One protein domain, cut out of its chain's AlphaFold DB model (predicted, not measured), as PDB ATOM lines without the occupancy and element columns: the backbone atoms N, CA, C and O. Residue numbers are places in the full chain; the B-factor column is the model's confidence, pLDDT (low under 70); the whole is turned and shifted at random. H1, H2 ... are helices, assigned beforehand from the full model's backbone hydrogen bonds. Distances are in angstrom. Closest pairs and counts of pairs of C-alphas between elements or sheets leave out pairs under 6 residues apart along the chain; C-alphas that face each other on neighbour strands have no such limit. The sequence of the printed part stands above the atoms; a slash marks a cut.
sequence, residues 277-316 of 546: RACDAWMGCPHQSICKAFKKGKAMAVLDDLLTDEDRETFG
ATOM      1  N   ARG A 277       1.161  25.921 -16.721       92.25
ATOM      2  CA  ARG A 277      -0.140  25.614 -17.347       92.25
ATOM      3  C   ARG A 277      -0.075  25.742 -18.872       92.25
ATOM      4  O   ARG A 277      -0.768  25.029 -19.588       92.25
ATOM      5  N   ALA A 278       0.803  26.610 -19.371       93.69
ATOM      6  CA  ALA A 278       1.031  26.799 -20.796       93.69
ATOM      7  C   ALA A 278       1.957  25.745 -21.426       93.69
ATOM      8  O   ALA A 278       2.039  25.682 -22.653       93.69
ATOM      9  N   CYS A 279       2.663  24.928 -20.632       91.31
ATOM     10  CA  CYS A 279       3.601  23.938 -21.164       91.31
ATOM     11  C   CYS A 279       2.903  22.891 -22.027       91.31
ATOM     12  O   CYS A 279       3.467  22.529 -23.055       91.31
ATOM     13  N   ASP A 280       1.703  22.460 -21.639       87.44
ATOM     14  CA  ASP A 280       0.948  21.391 -22.308       87.44
ATOM     15  C   ASP A 280      -0.273  21.921 -23.074       87.44
ATOM     16  O   ASP A 280      -1.045  21.156 -23.648       87.44
ATOM     17  N   ALA A 281      -0.448  23.246 -23.120       87.44
ATOM     18  CA  ALA A 281      -1.529  23.865 -23.869       87.44
ATOM     19  C   ALA A 281      -1.417  23.542 -25.369       87.44
ATOM     20  O   ALA A 281      -0.324  23.522 -25.945       87.44
ATOM     21  N   TRP A 282      -2.570  23.345 -26.010       81.44
ATOM     22  CA  TRP A 282      -2.693  22.981 -27.425       81.44
ATOM     23  C   TRP A 282      -2.076  21.611 -27.752       81.44
ATOM     24  O   TRP A 282      -2.730  20.591 -27.574       81.44
ATOM     25  N   MET A 283      -0.838  21.590 -28.251       85.50
ATOM     26  CA  MET A 283      -0.051  20.383 -28.558       85.50
ATOM     27  C   MET A 283       1.319  20.426 -27.859       85.50
ATOM     28  O   MET A 283       2.266  19.771 -28.289       85.50
ATOM     29  N   GLY A 284       1.431  21.236 -26.804       90.75
ATOM     30  CA  GLY A 284       2.674  21.505 -26.099       90.75
ATOM     31  C   GLY A 284       3.353  22.805 -26.534       90.75
ATOM     32  O   GLY A 284       3.154  23.329 -27.633       90.75
ATOM     33  N   CYS A 285       4.175  23.342 -25.637       94.06
ATOM     34  CA  CYS A 285       4.963  24.539 -25.883       94.06
ATOM     35  C   CYS A 285       6.128  24.226 -26.847       94.06
ATOM     36  O   CYS A 285       6.955  23.355 -26.558       94.06
ATOM     37  N   PRO A 286       6.278  24.963 -27.964       94.44
ATOM     38  CA  PRO A 286       7.322  24.696 -28.959       94.44
ATOM     39  C   PRO A 286       8.750  24.913 -28.427       94.44
ATOM     40  O   PRO A 286       9.717  24.470 -29.040       94.44
ATOM     41  N   HIS A 287       8.903  25.574 -27.277       95.69
ATOM     42  CA  HIS A 287      10.198  25.861 -26.652       95.69
ATOM     43  C   HIS A 287      10.521  24.942 -25.468       95.69
ATOM     44  O   HIS A 287      11.477  25.196 -24.735       95.69
ATOM     45  N   GLN A 288       9.760  23.861 -25.263       93.94
ATOM     46  CA  GLN A 288      10.005  22.897 -24.182       93.94
ATOM     47  C   GLN A 288      11.454  22.375 -24.162       93.94
ATOM     48  O   GLN A 288      12.053  22.259 -23.093       93.94
ATOM     49  N   SER A 289      12.046  22.104 -25.331       93.56
ATOM     50  CA  SER A 289      13.406  21.552 -25.461       93.56
ATOM     51  C   SER A 289      14.519  22.513 -25.022       93.56
ATOM     52  O   SER A 289      15.622  22.064 -24.698       93.56
ATOM     53  N   ILE A 290      14.248  23.819 -24.967       95.12
ATOM     54  CA  ILE A 290      15.218  24.863 -24.590       95.12
ATOM     55  C   ILE A 290      14.866  25.571 -23.273       95.12
ATOM     56  O   ILE A 290      15.715  26.237 -22.679       95.12
ATOM     57  N   CYS A 291      13.640  25.398 -22.776       96.44
ATOM     58  CA  CYS A 291      13.175  26.001 -21.533       96.44
ATOM     59  C   CYS A 291      13.758  25.279 -20.305       96.44
ATOM     60  O   CYS A 291      13.404  24.134 -20.003       96.44
ATOM     61  N   LYS A 292      14.611  25.968 -19.539       94.69
ATOM     62  CA  LYS A 292      15.219  25.441 -18.304       94.69
ATOM     63  C   LYS A 292      14.173  25.085 -17.247       94.69
ATOM     64  O   LYS A 292      14.316  24.067 -16.577       94.69
ATOM     65  N   ALA A 293      13.110  25.882 -17.116       91.12
ATOM     66  CA  ALA A 293      12.043  25.618 -16.149       91.12
ATOM     67  C   ALA A 293      11.305  24.302 -16.445       91.12
ATOM     68  O   ALA A 293      11.010  23.542 -15.525       91.12
ATOM     69  N   PHE A 294      11.080  23.996 -17.725       89.62
ATOM     70  CA  PHE A 294      10.479  22.729 -18.138       89.62
ATOM     71  C   PHE A 294      11.410  21.541 -17.861       89.62
ATOM     72  O   PHE A 294      10.982  20.546 -17.278       89.62
ATOM     73  N   LYS A 295      12.705  21.660 -18.196       87.94
ATOM     74  CA  LYS A 295      13.710  20.619 -17.905       87.94
ATOM     75  C   LYS A 295      13.837  20.330 -16.407       87.94
ATOM     76  O   LYS A 295      13.834  19.167 -16.020       87.94
ATOM     77  N   LYS A 296      13.884  21.372 -15.566       81.75
ATOM     78  CA  LYS A 296      13.898  21.232 -14.100       81.75
ATOM     79  C   LYS A 296      12.633  20.539 -13.589       81.75
ATOM     80  O   LYS A 296      12.730  19.641 -12.763       81.75
ATOM     81  N   GLY A 297      11.463  20.908 -14.117       77.88
ATOM     82  CA  GLY A 297      10.199  20.245 -13.787       77.88
ATOM     83  C   GLY A 297      10.213  18.749 -14.112       77.88
ATOM     84  O   GLY A 297       9.823  17.948 -13.271       77.88
ATOM     85  N   LYS A 298      10.735  18.363 -15.284       75.69
ATOM     86  CA  LYS A 298      10.903  16.950 -15.660       75.69
ATOM     87  C   LYS A 298      11.896  16.212 -14.769       75.69
ATOM     88  O   LYS A 298      11.609  15.088 -14.387       75.69
ATOM     89  N   ALA A 299      13.034  16.818 -14.431       73.00
ATOM     90  CA  ALA A 299      14.010  16.199 -13.535       73.00
ATOM     91  C   ALA A 299      13.406  15.927 -12.148       73.00
ATOM     92  O   ALA A 299      13.562  14.831 -11.624       73.00
ATOM     93  N   MET A 300      12.647  16.885 -11.603       73.62
ATOM     94  CA  MET A 300      11.942  16.703 -10.331       73.62
ATOM     95  C   MET A 300      10.828  15.659 -10.423       73.62
ATOM     96  O   MET A 300      10.677  14.879  -9.497       73.62
ATOM     97  N   ALA A 301      10.076  15.608 -11.528       73.94
ATOM     98  CA  ALA A 301       9.049  14.584 -11.729       73.94
ATOM     99  C   ALA A 301       9.649  13.177 -11.874       73.94
ATOM    100  O   ALA A 301       9.123  12.229 -11.312       73.94
ATOM    101  N   VAL A 302      10.781  13.042 -12.575       75.62
ATOM    102  CA  VAL A 302      11.512  11.769 -12.675       75.62
ATOM    103  C   VAL A 302      12.066  11.356 -11.316       75.62
ATOM    104  O   VAL A 302      11.972  10.189 -10.966       75.62
ATOM    105  N   LEU A 303      12.615  12.293 -10.538       76.62
ATOM    106  CA  LEU A 303      13.057  11.998  -9.178       76.62
ATOM    107  C   LEU A 303      11.876  11.556  -8.302       76.62
ATOM    108  O   LEU A 303      11.996  10.573  -7.584       76.62
ATOM    109  N   ASP A 304      10.732  12.229  -8.412       75.62
ATOM    110  CA  ASP A 304       9.502  11.853  -7.713       75.62
ATOM    111  C   ASP A 304       9.009  10.452  -8.118       75.62
ATOM    112  O   ASP A 304       8.565   9.708  -7.251       75.62
ATOM    113  N   ASP A 305       9.130  10.080  -9.402       78.19
ATOM    114  CA  ASP A 305       8.804   8.746  -9.940       78.19
ATOM    115  C   ASP A 305       9.772   7.644  -9.509       78.19
ATOM    116  O   ASP A 305       9.369   6.485  -9.416       78.19
ATOM    117  N   LEU A 306      11.038   7.985  -9.271       81.69
ATOM    118  CA  LEU A 306      12.054   7.034  -8.820       81.69
ATOM    119  C   LEU A 306      12.016   6.800  -7.307       81.69
ATOM    120  O   LEU A 306      12.459   5.744  -6.858       81.69
ATOM    121  N   LEU A 307      11.503   7.759  -6.534       83.44
ATOM    122  CA  LEU A 307      11.320   7.614  -5.094       83.44
ATOM    123  C   LEU A 307      10.125   6.695  -4.815       83.44
ATOM    124  O   LEU A 307       8.980   7.042  -5.110       83.44
ATOM    125  N   THR A 308      10.385   5.530  -4.217       84.06
ATOM    126  CA  THR A 308       9.318   4.666  -3.689       84.06
ATOM    127  C   THR A 308       8.649   5.329  -2.485       84.06
ATOM    128  O   THR A 308       9.219   6.232  -1.876       84.06
ATOM    129  N   ASP A 309       7.455   4.881  -2.090       84.00
ATOM    130  CA  ASP A 309       6.812   5.400  -0.872       84.00
ATOM    131  C   ASP A 309       7.692   5.202   0.379       84.00
ATOM    132  O   ASP A 309       7.735   6.081   1.237       84.00
ATOM    133  N   GLU A 310       8.481   4.123   0.429       83.00
ATOM    134  CA  GLU A 310       9.481   3.882   1.483       83.00
ATOM    135  C   GLU A 310      10.644   4.886   1.432       83.00
ATOM    136  O   GLU A 310      11.078   5.385   2.474       83.00
ATOM    137  N   ASP A 311      11.148   5.221   0.236       83.56
ATOM    138  CA  ASP A 311      12.164   6.266   0.076       83.56
ATOM    139  C   ASP A 311      11.591   7.615   0.555       83.56
ATOM    140  O   ASP A 311      12.240   8.345   1.302       83.56
ATOM    141  N   ARG A 312      10.342   7.934   0.193       84.19
ATOM    142  CA  ARG A 312       9.664   9.176   0.597       84.19
ATOM    143  C   ARG A 312       9.480   9.271   2.106       84.19
ATOM    144  O   ARG A 312       9.793  10.318   2.667       84.19
ATOM    145  N   GLU A 313       9.040   8.196   2.752       85.50
ATOM    146  CA  GLU A 313       8.940   8.118   4.213       85.50
ATOM    147  C   GLU A 313      10.311   8.331   4.867       85.50
ATOM    148  O   GLU A 313      10.443   9.151   5.776       85.50
ATOM    149  N   THR A 314      11.353   7.684   4.333       87.94
ATOM    150  CA  THR A 314      12.736   7.823   4.820       87.94
ATOM    151  C   THR A 314      13.230   9.275   4.746       87.94
ATOM    152  O   THR A 314      13.940   9.733   5.640       87.94
ATOM    153  N   PHE A 315      12.835  10.026   3.713       82.38
ATOM    154  CA  PHE A 315      13.201  11.439   3.540       82.38
ATOM    155  C   PHE A 315      12.196  12.436   4.145       82.38
ATOM    156  O   PHE A 315      12.355  13.642   3.953       82.38
ATOM    157  N   GLY A 316      11.163  11.975   4.859       84.75
ATOM    158  CA  GLY A 316      10.122  12.848   5.415       84.75
ATOM    159  C   GLY A 316       9.294  13.580   4.350       84.75
ATOM    160  O   GLY A 316       8.746  14.653   4.611       84.75
TER     161      GLY A 316
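What this domain is: This is residues 277 to 316 of the 546 residues of the protein "PDDEXK_1 domain-containing protein" of Myxococcus stipitatus (strain DSM 14675 / JCM 12634 / Mx s8) (UniProt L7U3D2). Start at Arg 277 and you see a rod: a looped stretch at one end, residues 277 to 291, then one long helix, H1, as the shaft, then a short helix, H2, at the other end. The 40 printed residues hold two named helices, H1 then H2, and no named strand; the class is all helix. The whole is only just extended, close to loose, with a radius of gyration of the C-alphas of 13.6 A and spans of 38 by 18 by 13 A.

How they stand to each other: Look at H1, residues 292 to 306, and H2, residues 309 to 314: they are apart, joined by a tight link of 2 residues. Residues 295 to 303 of H1 stand free. In H1 and H2 every O i to N i+4 pair is within hydrogen-bond range.

Where its parts are: Find C-alpha 292 at (15.219, 25.441, -18.304); from there H1 runs 20.9 A to C-alpha 306. H2 runs 8.6 A from C-alpha 309 to C-alpha 314 at (12.736, 7.823, 4.820).

The domain as a whole: The C-alphas farthest apart, of Trp 282 and Thr 314, are 38.8 A apart. The printed part has no cut, and no printed residue is under 70 in pLDDT.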